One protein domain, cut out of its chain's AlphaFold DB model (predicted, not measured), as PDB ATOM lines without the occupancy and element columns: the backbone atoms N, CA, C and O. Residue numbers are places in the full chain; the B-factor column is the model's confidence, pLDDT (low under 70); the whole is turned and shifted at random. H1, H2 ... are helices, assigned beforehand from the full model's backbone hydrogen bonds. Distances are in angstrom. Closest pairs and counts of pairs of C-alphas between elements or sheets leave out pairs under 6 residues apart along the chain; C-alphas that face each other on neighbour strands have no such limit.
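This is residues 611 to 711 of the 973 residues of the protein "EF-hand domain-containing protein" of Symbiodinium microadriaticum (UniProt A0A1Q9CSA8). Helices H1, H4, H5 and H6 form a loose ring: H5 and H6 run side by side as a long hairpin, and H4 folds back on H5. H3 lies crosswise to H1. The printed part has 101 residues with six named helices, in the order H1 to H6 along the chain, which hold 67 of those residues, and no named strand; its class is all helix, and it is compact, with a radius of gyration of the C-alphas of 13.2 A and spans of 33 by 28 by 24 A.

H1, residues 611 to 620, only just touches H3, residues 634 to 641, with 3 pairs of C-alphas within 8 A, the closest Met 612 and Ile 640. H2, residues 622 to 625, touches residues 707 to 711 of H6, residues 695 to 711; the closest C-alphas, Arg 625 and Ala 711, are 6.0 A apart. H4, residues 654 to 662, and H5, residues 671 to 689, form a hairpin at a steep tilt of 43 degrees, touching through residues 678 to 685 of H5; the closest C-alphas, Ala 654 and Lys 682, are 6.0 A apart. Every O i to N i+4 pair is within hydrogen-bond range in H1, H3 and H5, 4 of 5 in H4 and 11 of 13 in H6; H2 is too short for one.

H1 begins at C-alpha 611 (294.560, 267.429, 167.953). H5 is 26.6 A long; H6, 24.2 A, ends at C-alpha 711 (282.398, 277.415, 152.885).

The printed part has no cut. The link from H3 to H4 is long. In the printed part 27 residues have a pLDDT under 70, among them residues 690 to 711.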
ATOM      1  N   LEU A 611     295.875 266.813 168.159       93.31
ATOM      2  CA  LEU A 611     294.560 267.429 167.953       93.31
ATOM      3  C   LEU A 611     294.669 268.729 167.144       93.31
ATOM      4  O   LEU A 611     293.958 268.889 166.155       93.31
ATOM      5  N   MET A 612     295.621 269.603 167.486       92.69
ATOM      6  CA  MET A 612     295.873 270.837 166.734       92.69
ATOM      7  C   MET A 612     296.305 270.558 165.282       92.69
ATOM      8  O   MET A 612     295.797 271.187 164.357       92.69
ATOM      9  N   SER A 613     297.172 269.564 165.043       92.81
ATOM     10  CA  SER A 613     297.577 269.179 163.679       92.81
ATOM     11  C   SER A 613     296.417 268.628 162.833       92.81
ATOM     12  O   SER A 613     296.375 268.848 161.623       92.81
ATOM     13  N   ILE A 614     295.449 267.948 163.461       91.75
ATOM     14  CA  ILE A 614     294.233 267.455 162.799       91.75
ATOM     15  C   ILE A 614     293.301 268.627 162.471       91.75
ATOM     16  O   ILE A 614     292.816 268.709 161.345       91.75
ATOM     17  N   LEU A 615     293.113 269.560 163.411       91.19
ATOM     18  CA  LEU A 615     292.316 270.773 163.217       91.19
ATOM     19  C   LEU A 615     292.863 271.626 162.058       91.19
ATOM     20  O   LEU A 615     292.111 271.977 161.151       91.19
ATOM     21  N   ILE A 616     294.176 271.878 162.025       91.94
ATOM     22  CA  ILE A 616     294.853 272.602 160.933       91.94
ATOM     23  C   ILE A 616     294.686 271.872 159.598       91.94
ATOM     24  O   ILE A 616     294.354 272.500 158.591       91.94
ATOM     25  N   ARG A 617     294.874 270.545 159.568       90.81
ATOM     26  CA  ARG A 617     294.704 269.744 158.345       90.81
ATOM     27  C   ARG A 617     293.264 269.764 157.824       90.81
ATOM     28  O   ARG A 617     293.072 269.747 156.614       90.81
ATOM     29  N   GLN A 618     292.270 269.806 158.709       87.94
ATOM     30  CA  GLN A 618     290.862 269.909 158.320       87.94
ATOM     31  C   GLN A 618     290.514 271.313 157.805       87.94
ATOM     32  O   GLN A 618     289.935 271.422 156.728       87.94
ATOM     33  N   ILE A 619     290.939 272.375 158.501       86.94
ATOM     34  CA  ILE A 619     290.722 273.773 158.077       86.94
ATOM     35  C   ILE A 619     291.394 274.064 156.724       86.94
ATOM     36  O   ILE A 619     290.820 274.755 155.890       86.94
ATOM     37  N   SER A 620     292.592 273.520 156.481       87.00
ATOM     38  CA  SER A 620     293.314 273.695 155.209       87.00
ATOM     39  C   SER A 620     292.836 272.780 154.071       87.00
ATOM     40  O   SER A 620     293.181 273.026 152.915       87.00
ATOM     41  N   SER A 621     292.033 271.747 154.353       86.25
ATOM     42  CA  SER A 621     291.446 270.896 153.312       86.25
ATOM     43  C   SER A 621     290.195 271.541 152.710       86.25
ATOM     44  O   SER A 621     289.225 271.803 153.413       86.25
ATOM     45  N   SER A 622     290.171 271.752 151.391       74.38
ATOM     46  CA  SER A 622     289.019 272.327 150.669       74.38
ATOM     47  C   SER A 622     287.726 271.508 150.801       74.38
ATOM     48  O   SER A 622     286.628 272.050 150.681       74.38
ATOM     49  N   ASP A 623     287.849 270.214 151.099       74.38
ATOM     50  CA  ASP A 623     286.747 269.246 151.177       74.38
ATOM     51  C   ASP A 623     285.876 269.408 152.443       74.38
ATOM     52  O   ASP A 623     284.902 268.676 152.648       74.38
ATOM     53  N   PHE A 624     286.189 270.404 153.280       65.25
ATOM     54  CA  PHE A 624     285.479 270.775 154.511       65.25
ATOM     55  C   PHE A 624     283.973 271.035 154.307       65.25
ATOM     56  O   PHE A 624     283.197 270.921 155.251       65.25
ATOM     57  N   ARG A 625     283.541 271.328 153.068       69.06
ATOM     58  CA  ARG A 625     282.120 271.448 152.681       69.06
ATOM     59  C   ARG A 625     281.319 270.138 152.781       69.06
ATOM     60  O   ARG A 625     280.101 270.216 152.894       69.06
ATOM     61  N   TYR A 626     281.962 268.965 152.725       70.81
ATOM     62  CA  TYR A 626     281.268 267.666 152.627       70.81
ATOM     63  C   TYR A 626     281.586 266.666 153.743       70.81
ATOM     64  O   TYR A 626     280.797 265.749 153.982       70.81
ATOM     65  N   GLN A 627     282.709 266.808 154.450       64.31
ATOM     66  CA  GLN A 627     283.007 265.926 155.581       64.31
ATOM     67  C   GLN A 627     282.179 266.318 156.813       64.31
ATOM     68  O   GLN A 627     282.078 267.493 157.161       64.31
ATOM     69  N   LYS A 628     281.598 265.325 157.506       74.75
ATOM     70  CA  LYS A 628     280.919 265.550 158.793       74.75
ATOM     71  C   LYS A 628     281.899 266.221 159.755       74.75
ATOM     72  O   LYS A 628     282.933 265.634 160.066       74.75
ATOM     73  N   ALA A 629     281.551 267.421 160.219       69.94
ATOM     74  CA  ALA A 629     282.382 268.213 161.117       69.94
ATOM     75  C   ALA A 629     282.889 267.371 162.298       69.94
ATOM     76  O   ALA A 629     282.100 266.687 162.958       69.94
ATOM     77  N   MET A 630     284.199 267.414 162.562       79.12
ATOM     78  CA  MET A 630     284.787 266.702 163.691       79.12
ATOM     79  C   MET A 630     284.251 267.299 164.993       79.12
ATOM     80  O   MET A 630     284.638 268.393 165.400       79.12
ATOM     81  N   VAL A 631     283.333 266.573 165.633       86.12
ATOM     82  CA  VAL A 631     282.769 266.948 166.931       86.12
ATOM     83  C   VAL A 631     283.842 266.734 167.994       86.12
ATOM     84  O   VAL A 631     284.001 265.629 168.506       86.12
ATOM     85  N   LEU A 632     284.594 267.798 168.269       90.19
ATOM     86  CA  LEU A 632     285.524 267.880 169.390       90.19
ATOM     87  C   LEU A 632     284.734 267.931 170.704       90.19
ATOM     88  O   LEU A 632     283.809 268.736 170.846       90.19
ATOM     89  N   ASP A 633     285.116 267.104 171.675       92.94
ATOM     90  CA  ASP A 633     284.574 267.183 173.036       92.94
ATOM     91  C   ASP A 633     284.934 268.529 173.682       92.94
ATOM     92  O   ASP A 633     286.009 269.080 173.447       92.94
ATOM     93  N   GLN A 634     284.112 269.019 174.617       93.12
ATOM     94  CA  GLN A 634     284.416 270.245 175.382       93.12
ATOM     95  C   GLN A 634     285.789 270.197 176.086       93.12
ATOM     96  O   GLN A 634     286.426 271.234 176.265       93.12
ATOM     97  N   LYS A 635     286.269 268.999 176.451       93.44
ATOM     98  CA  LYS A 635     287.602 268.781 177.039       93.44
ATOM     99  C   LYS A 635     288.722 268.853 176.001       93.44
ATOM    100  O   LYS A 635     289.761 269.432 176.285       93.44
ATOM    101  N   GLU A 636     288.504 268.312 174.802       93.69
ATOM    102  CA  GLU A 636     289.434 268.428 173.668       93.69
ATOM    103  C   GLU A 636     289.558 269.895 173.253       93.69
ATOM    104  O   GLU A 636     290.661 270.398 173.062       93.69
ATOM    105  N   LEU A 637     288.427 270.603 173.224       92.19
ATOM    106  CA  LEU A 637     288.346 272.033 172.966       92.19
ATOM    107  C   LEU A 637     289.100 272.847 174.029       92.19
ATOM    108  O   LEU A 637     289.893 273.709 173.673       92.19
ATOM    109  N   ALA A 638     288.925 272.538 175.320       92.12
ATOM    110  CA  ALA A 638     289.689 273.150 176.415       92.12
ATOM    111  C   ALA A 638     291.201 272.844 176.348       92.12
ATOM    112  O   ALA A 638     292.023 273.681 176.717       92.12
ATOM    113  N   LEU A 639     291.581 271.665 175.847       92.25
ATOM    114  CA  LEU A 639     292.980 271.281 175.642       92.25
ATOM    115  C   LEU A 639     293.625 272.050 174.476       92.25
ATOM    116  O   LEU A 639     294.787 272.433 174.571       92.25
ATOM    117  N   ILE A 640     292.862 272.272 173.402       93.25
ATOM    118  CA  ILE A 640     293.229 273.081 172.229       93.25
ATOM    119  C   ILE A 640     293.311 274.570 172.605       93.25
ATOM    120  O   ILE A 640     294.272 275.239 172.248       93.25
ATOM    121  N   PHE A 641     292.354 275.081 173.386       91.06
ATOM    122  CA  PHE A 641     292.397 276.426 173.974       91.06
ATOM    123  C   PHE A 641     293.710 276.672 174.729       91.06
ATOM    124  O   PHE A 641     294.393 277.658 174.472       91.06
ATOM    125  N   ARG A 642     294.113 275.730 175.592       92.56
ATOM    126  CA  ARG A 642     295.364 275.789 176.366       92.56
ATOM    127  C   ARG A 642     296.643 275.598 175.523       92.56
ATOM    128  O   ARG A 642     297.736 275.540 176.073       92.56
ATOM    129  N   THR A 643     296.526 275.453 174.203       92.94
ATOM    130  CA  THR A 643     297.653 275.532 173.256       92.94
ATOM    131  C   THR A 643     297.516 276.686 172.256       92.94
ATOM    132  O   THR A 643     298.273 276.749 171.290       92.94
ATOM    133  N   PHE A 644     296.578 277.605 172.491       93.19
ATOM    134  CA  PHE A 644     296.544 278.953 171.911       93.19
ATOM    135  C   PHE A 644     296.886 280.020 172.965       93.19
ATOM    136  O   PHE A 644     297.565 280.988 172.655       93.19
ATOM    137  N   ASP A 645     296.419 279.813 174.201       93.94
ATOM    138  CA  ASP A 645     296.688 280.592 175.421       93.94
ATOM    139  C   ASP A 645     298.152 280.406 175.882       93.94
ATOM    140  O   ASP A 645     298.432 279.810 176.924       93.94
ATOM    141  N   ASP A 646     299.099 280.837 175.040       89.88
ATOM    142  CA  ASP A 646     300.545 280.708 175.268       89.88
ATOM    143  C   ASP A 646     301.062 281.711 176.333       89.88
ATOM    144  O   ASP A 646     302.134 281.491 176.905       89.88
ATOM    145  N   ASP A 647     300.300 282.769 176.659       92.38
ATOM    146  CA  ASP A 647     300.597 283.707 177.760       92.38
ATOM    147  C   ASP A 647     299.937 283.331 179.107       92.38
ATOM    148  O   ASP A 647     300.403 283.755 180.169       92.38
ATOM    149  N   GLY A 648     298.914 282.469 179.083       91.19
ATOM    150  CA  GLY A 648     298.223 281.957 180.267       91.19
ATOM    151  C   GLY A 648     297.225 282.931 180.900       91.19
ATOM    152  O   GLY A 648     296.864 282.743 182.068       91.19
ATOM    153  N   THR A 649     296.795 283.973 180.183       91.69
ATOM    154  CA  THR A 649     295.743 284.900 180.634       91.69
ATOM    155  C   THR A 649     294.349 284.275 180.609       91.69
ATOM    156  O   THR A 649     293.496 284.658 181.414       91.69
ATOM    157  N   GLY A 650     294.111 283.311 179.713       88.44
ATOM    158  CA  GLY A 650     292.801 282.712 179.458       88.44
ATOM    159  C   GLY A 650     291.875 283.526 178.539       88.44
ATOM    160  O   GLY A 650     290.772 283.056 178.247       88.44
ATOM    161  N   ASP A 651     292.306 284.699 178.058       89.00
ATOM    162  CA  ASP A 651     291.558 285.588 177.154       89.00
ATOM    163  C   ASP A 651     292.213 285.603 175.755       89.00
ATOM    164  O   ASP A 651     292.942 286.526 175.404       89.00
ATOM    165  N   LEU A 652     291.930 284.583 174.932       90.62
ATOM    166  CA  LEU A 652     292.554 284.428 173.607       90.62
ATOM    167  C   LEU A 652     292.315 285.637 172.687       90.62
ATOM    168  O   LEU A 652     291.168 285.941 172.327       90.62
ATOM    169  N   SER A 653     293.392 286.235 172.182       91.81
ATOM    170  CA  SER A 653     293.317 287.204 171.092       91.81
ATOM    171  C   SER A 653     293.221 286.531 169.715       91.81
ATOM    172  O   SER A 653     293.569 285.367 169.499       91.81
ATOM    173  N   ALA A 654     292.742 287.291 168.726       90.62
ATOM    174  CA  ALA A 654     292.733 286.842 167.331       90.62
ATOM    175  C   ALA A 654     294.147 286.789 166.720       90.62
ATOM    176  O   ALA A 654     294.334 286.169 165.676       90.62
ATOM    177  N   GLU A 655     295.114 287.456 167.351       92.00
ATOM    178  CA  GLU A 655     296.525 287.450 166.993       92.00
ATOM    179  C   GLU A 655     297.184 286.128 167.427       92.00
ATOM    180  O   GLU A 655     297.680 285.418 166.553       92.00
ATOM    181  N   GLU A 656     297.082 285.733 168.707       92.38
ATOM    182  CA  GLU A 656     297.613 284.445 169.209       92.38
ATOM    183  C   GLU A 656     297.061 283.254 168.423       92.38
ATOM    184  O   GLU A 656     297.807 282.367 168.021       92.38
ATOM    185  N   VAL A 657     295.747 283.230 168.164       92.88
ATOM    186  CA  VAL A 657     295.105 282.127 167.427       92.88
ATOM    187  C   VAL A 657     295.730 281.940 166.043       92.88
ATOM    188  O   VAL A 657     295.885 280.804 165.596       92.88
ATOM    189  N   ILE A 658     296.109 283.028 165.370       91.94
ATOM    190  CA  ILE A 658     296.745 282.981 164.049       91.94
ATOM    191  C   ILE A 658     298.219 282.599 164.173       91.94
ATOM    192  O   ILE A 658     298.640 281.653 163.511       91.94
ATOM    193  N   GLU A 659     298.976 283.234 165.067       92.94
ATOM    194  CA  GLU A 659     300.395 282.923 165.290       92.94
ATOM    195  C   GLU A 659     300.594 281.447 165.684       92.94
ATOM    196  O   GLU A 659     301.421 280.740 165.109       92.94
ATOM    197  N   SER A 660     299.748 280.922 166.573       91.81
ATOM    198  CA  SER A 660     299.780 279.526 167.022       91.81
ATOM    199  C   SER A 660     299.217 278.531 165.973       91.81
ATOM    200  O   SER A 660     299.421 277.317 166.103       91.81
ATOM    201  N   PHE A 661     298.549 279.002 164.906       93.25
ATOM    202  CA  PHE A 661     298.240 278.208 163.703       93.25
ATOM    203  C   PHE A 661     299.402 278.229 162.689       93.25
ATOM    204  O   PHE A 661     299.778 277.176 162.165       93.25
ATOM    205  N   GLU A 662     300.002 279.394 162.438       92.75
ATOM    206  CA  GLU A 662     301.138 279.588 161.523       92.75
ATOM    207  C   GLU A 662     302.393 278.854 162.012       92.75
ATOM    208  O   GLU A 662     302.995 278.077 161.263       92.75
ATOM    209  N   ALA A 663     302.711 278.966 163.307       93.12
ATOM    210  CA  ALA A 663     303.779 278.222 163.981       93.12
ATOM    211  C   ALA A 663     303.604 276.692 163.906       93.12
ATOM    212  O   ALA A 663     304.544 275.932 164.154       93.12
ATOM    213  N   ARG A 664     302.401 276.219 163.553       91.94
ATOM    214  CA  ARG A 664     302.053 274.799 163.380       91.94
ATOM    215  C   ARG A 664     301.760 274.427 161.923       91.94
ATOM    216  O   ARG A 664     301.279 273.328 161.653       91.94
ATOM    217  N   GLY A 665     302.128 275.300 160.985       91.81
ATOM    218  CA  GLY A 665     302.187 275.007 159.556       91.81
ATOM    219  C   GLY A 665     300.945 275.379 158.750       91.81
ATOM    220  O   GLY A 665     300.902 275.036 157.566       91.81
ATOM    221  N   LEU A 666     299.961 276.083 159.323       93.31
ATOM    222  CA  LEU A 666     298.925 276.710 158.503       93.31
ATOM    223  C   LEU A 666     299.579 277.803 157.645       93.31
ATOM    224  O   LEU A 666     300.207 278.718 158.169       93.31
ATOM    225  N   ARG A 667     299.443 277.700 156.322       92.50
ATOM    226  CA  ARG A 667     299.866 278.736 155.374       92.50
ATOM    227  C   ARG A 667     298.657 279.186 154.573       92.50
ATOM    228  O   ARG A 667     298.076 278.383 153.842       92.50
ATOM    229  N   PHE A 668     298.299 280.456 154.705       90.81
ATOM    230  CA  PHE A 668     297.382 281.112 153.778       90.81
ATOM    231  C   PHE A 668     298.052 281.208 152.399       90.81
ATOM    232  O   PHE A 668     299.282 281.269 152.310       90.81
ATOM    233  N   LYS A 669     297.265 281.156 151.318       91.06
ATOM    234  CA  LYS A 669     297.804 281.287 149.953       91.06
ATOM    235  C   LYS A 669     298.248 282.719 149.684       91.06
ATOM    236  O   LYS A 669     299.353 282.944 149.202       91.06
ATOM    237  N   ASP A 670     297.383 283.650 150.067       94.19
ATOM    238  CA  ASP A 670     297.501 285.074 149.815       94.19
ATOM    239  C   ASP A 670     297.314 285.846 151.126       94.19
ATOM    240  O   ASP A 670     296.557 285.435 152.010       94.19
ATOM    241  N   GLN A 671     297.969 287.001 151.254       93.38
ATOM    242  CA  GLN A 671     297.849 287.853 152.445       93.38
ATOM    243  C   GLN A 671     296.420 288.404 152.630       93.38
ATOM    244  O   GLN A 671     296.006 288.744 153.739       93.38
ATOM    245  N   GLU A 672     295.631 288.450 151.554       93.69
ATOM    246  CA  GLU A 672     294.208 288.780 151.608       93.69
ATOM    247  C   GLU A 672     293.373 287.672 152.283       93.69
ATOM    248  O   GLU A 672     292.454 287.993 153.035       93.69
ATOM    249  N   ASP A 673     293.712 286.388 152.113       88.25
ATOM    250  CA  ASP A 673     293.060 285.279 152.833       88.25
ATOM    251  C   ASP A 673     293.363 285.346 154.341       88.25
ATOM    252  O   ASP A 673     292.448 285.211 155.158       88.25
ATOM    253  N   GLU A 674     294.619 285.621 154.716       91.25
ATOM    254  CA  GLU A 674     295.039 285.839 156.112       91.25
ATOM    255  C   GLU A 674     294.253 287.005 156.739       91.25
ATOM    256  O   GLU A 674     293.587 286.845 157.764       91.25
ATOM    257  N   MET A 675     294.246 288.167 156.077       92.00
ATOM    258  CA  MET A 675     293.506 289.358 156.508       92.00
ATOM    259  C   MET A 675     291.996 289.106 156.604       92.00
ATOM    260  O   MET A 675     291.360 289.528 157.573       92.00
ATOM    261  N   ASN A 676     291.402 288.391 155.647       91.56
ATOM    262  CA  ASN A 676     289.985 288.031 155.677       91.56
ATOM    263  C   ASN A 676     289.661 287.075 156.832       91.56
ATOM    264  O   ASN A 676     288.662 287.274 157.529       91.56
ATOM    265  N   PHE A 677     290.508 286.076 157.090       88.38
ATOM    266  CA  PHE A 677     290.374 285.160 158.224       88.38
ATOM    267  C   PHE A 677     290.497 285.901 159.567       88.38
ATOM    268  O   PHE A 677     289.632 285.765 160.436       88.38
ATOM    269  N   LYS A 678     291.500 286.777 159.699       91.44
ATOM    270  CA  LYS A 678     291.760 287.639 160.867       91.44
ATOM    271  C   LYS A 678     290.607 288.593 161.157       91.44
ATOM    272  O   LYS A 678     290.163 288.703 162.301       91.44
ATOM    273  N   ASN A 679     290.053 289.227 160.125       92.75
ATOM    274  CA  ASN A 679     288.889 290.101 160.255       92.75
ATOM    275  C   ASN A 679     287.622 289.322 160.649       92.75
ATOM    276  O   ASN A 679     286.894 289.773 161.535       92.75
ATOM    277  N   ARG A 680     287.389 288.127 160.084       90.12
ATOM    278  CA  ARG A 680     286.270 287.240 160.466       90.12
ATOM    279  C   ARG A 680     286.391 286.746 161.917       90.12
ATOM    280  O   ARG A 680     285.400 286.781 162.648       90.12
ATOM    281  N   LEU A 681     287.591 286.373 162.377       87.94
ATOM    282  CA  LEU A 681     287.867 286.045 163.786       87.94
ATOM    283  C   LEU A 681     287.580 287.235 164.712       87.94
ATOM    284  O   LEU A 681     286.789 287.114 165.649       87.94
ATOM    285  N   LYS A 682     288.142 288.416 164.419       90.38
ATOM    286  CA  LYS A 682     287.901 289.641 165.203       90.38
ATOM    287  C   LYS A 682     286.426 290.040 165.232       90.38
ATOM    288  O   LYS A 682     285.944 290.497 166.270       90.38
ATOM    289  N   GLN A 683     285.697 289.852 164.132       89.81
ATOM    290  CA  GLN A 683     284.256 290.092 164.078       89.81
ATOM    291  C   GLN A 683     283.495 289.140 165.008       89.81
ATOM    292  O   GLN A 683     282.664 289.614 165.781       89.81
ATOM    293  N   MET A 684     283.813 287.839 165.012       82.25
ATOM    294  CA  MET A 684     283.201 286.877 165.939       82.25
ATOM    295  C   MET A 684     283.469 287.211 167.407       82.25
ATOM    296  O   MET A 684     282.523 287.259 168.196       82.25
ATOM    297  N   PHE A 685     284.729 287.467 167.775       85.62
ATOM    298  CA  PHE A 685     285.081 287.813 169.154       85.62
ATOM    299  C   PHE A 685     284.345 289.081 169.608       85.62
ATOM    300  O   PHE A 685     283.723 289.076 170.666       85.62
ATOM    301  N   ARG A 686     284.286 290.132 168.775       86.12
ATOM    302  CA  ARG A 686     283.511 291.355 169.069       86.12
ATOM    303  C   ARG A 686     282.004 291.095 169.179       86.12
ATOM    304  O   ARG A 686     281.376 291.552 170.133       86.12
ATOM    305  N   GLN A 687     281.425 290.344 168.242       84.88
ATOM    306  CA  GLN A 687     279.992 290.029 168.219       84.88
ATOM    307  C   GLN A 687     279.564 289.185 169.430       84.88
ATOM    308  O   GLN A 687     278.427 289.301 169.891       84.88
ATOM    309  N   LYS A 688     280.471 288.365 169.980       68.56
ATOM    310  CA  LYS A 688     280.223 287.572 171.189       68.56
ATOM    311  C   LYS A 688     280.616 288.264 172.494       68.56
ATOM    312  O   LYS A 688     279.938 288.029 173.486       68.56
ATOM    313  N   ALA A 689     281.592 289.171 172.509       70.81
ATOM    314  CA  ALA A 689     281.916 289.980 173.691       70.81
ATOM    315  C   ALA A 689     280.732 290.864 174.142       70.81
ATOM    316  O   ALA A 689     280.542 291.084 175.337       70.81
ATOM    317  N   GLY A 690     279.892 291.313 173.198       64.81
ATOM    318  CA  GLY A 690     278.642 292.021 173.501       64.81
ATOM    319  C   GLY A 690     277.576 291.166 174.207       64.81
ATOM    320  O   GLY A 690     276.765 291.702 174.958       64.81
ATOM    321  N   ASN A 691     277.600 289.840 174.029       58.41
ATOM    322  CA  ASN A 691     276.670 288.898 174.653       58.41
ATOM    323  C   ASN A 691     277.394 288.071 175.727       58.41
ATOM    324  O   ASN A 691     277.999 287.040 175.431       58.41
ATOM    325  N   ARG A 692     277.286 288.498 176.994       49.47
ATOM    326  CA  ARG A 692     277.891 287.849 178.180       49.47
ATOM    327  C   ARG A 692     277.266 286.482 178.528       49.47
ATOM    328  O   ARG A 692     276.729 286.294 179.617       49.47
ATOM    329  N   VAL A 693     277.345 285.518 177.613       47.81
ATOM    330  CA  VAL A 693     276.856 284.141 177.775       47.81
ATOM    331  C   VAL A 693     277.981 283.158 177.440       47.81
ATOM    332  O   VAL A 693     278.223 282.864 176.275       47.81
ATOM    333  N   GLY A 694     278.655 282.672 178.490       48.88
ATOM    334  CA  GLY A 694     279.517 281.478 178.542       48.88
ATOM    335  C   GLY A 694     280.544 281.264 177.419       48.88
ATOM    336  O   GLY A 694     280.191 280.797 176.340       48.88
ATOM    337  N   ILE A 695     281.839 281.429 177.722       53.53
ATOM    338  CA  ILE A 695     282.977 281.205 176.798       53.53
ATOM    339  C   ILE A 695     282.928 279.825 176.097       53.53
ATOM    340  O   ILE A 695     283.217 279.722 174.906       53.53
ATOM    341  N   ALA A 696     282.438 278.774 176.764       43.81
ATOM    342  CA  ALA A 696     282.220 277.460 176.140       43.81
ATOM    343  C   ALA A 696     281.222 277.495 174.955       43.81
ATOM    344  O   ALA A 696     281.456 276.875 173.917       43.81
ATOM    345  N   LEU A 697     280.140 278.277 175.065       47.62
ATOM    346  CA  LEU A 697     279.203 278.535 173.965       47.62
ATOM    347  C   LEU A 697     279.792 279.514 172.935       47.62
ATOM    348  O   LEU A 697     279.314 279.600 171.799       47.62
ATOM    349  N   GLN A 698     280.831 280.271 173.299       51.66
ATOM    350  CA  GLN A 698     281.518 281.137 172.352       51.66
ATOM    351  C   GLN A 698     282.247 280.299 171.294       51.66
ATOM    352  O   GLN A 698     281.932 280.471 170.109       51.66
ATOM    353  N   LEU A 699     283.088 279.330 171.683       50.81
ATOM    354  CA  LEU A 699     283.912 278.606 170.708       50.81
ATOM    355  C   LEU A 699     283.191 277.514 169.904       50.81
ATOM    356  O   LEU A 699     283.543 277.330 168.744       50.81
ATOM    357  N   GLN A 700     282.126 276.876 170.413       47.12
ATOM    358  CA  GLN A 700     281.324 275.938 169.600       47.12
ATOM    359  C   GLN A 700     280.860 276.600 168.284       47.12
ATOM    360  O   GLN A 700     280.910 275.991 167.219       47.12
ATOM    361  N   THR A 701     280.464 277.881 168.333       50.75
ATOM    362  CA  THR A 701     280.134 278.636 167.113       50.75
ATOM    363  C   THR A 701     281.352 279.227 166.408       50.75
ATOM    364  O   THR A 701     281.255 279.418 165.209       50.75
ATOM    365  N   VAL A 702     282.481 279.498 167.078       50.59
ATOM    366  CA  VAL A 702     283.714 279.911 166.371       50.59
ATOM    367  C   VAL A 702     284.212 278.780 165.480       50.59
ATOM    368  O   VAL A 702     284.457 279.016 164.303       50.59
ATOM    369  N   CYS A 703     284.241 277.540 165.975       44.00
ATOM    370  CA  CYS A 703     284.490 276.366 165.145       44.00
ATOM    371  C   CYS A 703     283.453 276.279 164.014       44.00
ATOM    372  O   CYS A 703     283.827 276.393 162.848       44.00
ATOM    373  N   ASN A 704     282.153 276.195 164.328       47.00
ATOM    374  CA  ASN A 704     281.101 276.074 163.304       47.00
ATOM    375  C   ASN A 704     281.073 277.243 162.288       47.00
ATOM    376  O   ASN A 704     280.577 277.069 161.179       47.00
ATOM    377  N   PHE A 705     281.604 278.421 162.628       46.34
ATOM    378  CA  PHE A 705     281.692 279.579 161.735       46.34
ATOM    379  C   PHE A 705     283.029 279.671 160.988       46.34
ATOM    380  O   PHE A 705     283.036 280.190 159.880       46.34
ATOM    381  N   VAL A 706     284.132 279.107 161.491       46.38
ATOM    382  CA  VAL A 706     285.330 278.829 160.670       46.38
ATOM    383  C   VAL A 706     284.975 277.822 159.569       46.38
ATOM    384  O   VAL A 706     285.270 278.081 158.401       46.38
ATOM    385  N   PHE A 707     284.221 276.765 159.909       43.75
ATOM    386  CA  PHE A 707     283.552 275.879 158.941       43.75
ATOM    387  C   PHE A 707     282.707 276.683 157.923       43.75
ATOM    388  O   PHE A 707     282.871 276.524 156.714       43.75
ATOM    389  N   PHE A 708     281.854 277.605 158.387       39.44
ATOM    390  CA  PHE A 708     281.014 278.448 157.516       39.44
ATOM    391  C   PHE A 708     281.806 279.483 156.682       39.44
ATOM    392  O   PHE A 708     281.369 279.900 155.606       39.44
ATOM    393  N   CYS A 709     282.985 279.907 157.143       38.50
ATOM    394  CA  CYS A 709     283.809 280.908 156.468       38.50
ATOM    395  C   CYS A 709     284.576 280.333 155.281       38.50
ATOM    396  O   CYS A 709     284.515 280.913 154.197       38.50
ATOM    397  N   PHE A 710     285.212 279.171 155.447       41.78
ATOM    398  CA  PHE A 710     285.801 278.441 154.319       41.78
ATOM    399  C   PHE A 710     284.731 278.013 153.306       41.78
ATOM    400  O   PHE A 710     284.952 278.075 152.098       41.78
ATOM    401  N   ALA A 711     283.522 277.684 153.774       37.50
ATOM    402  CA  ALA A 711     282.398 277.415 152.885       37.50
ATOM    403  C   ALA A 711     281.943 278.640 152.059       37.50
ATOM    404  O   ALA A 711     281.306 278.435 151.024       37.50
TER     405      ALA A 711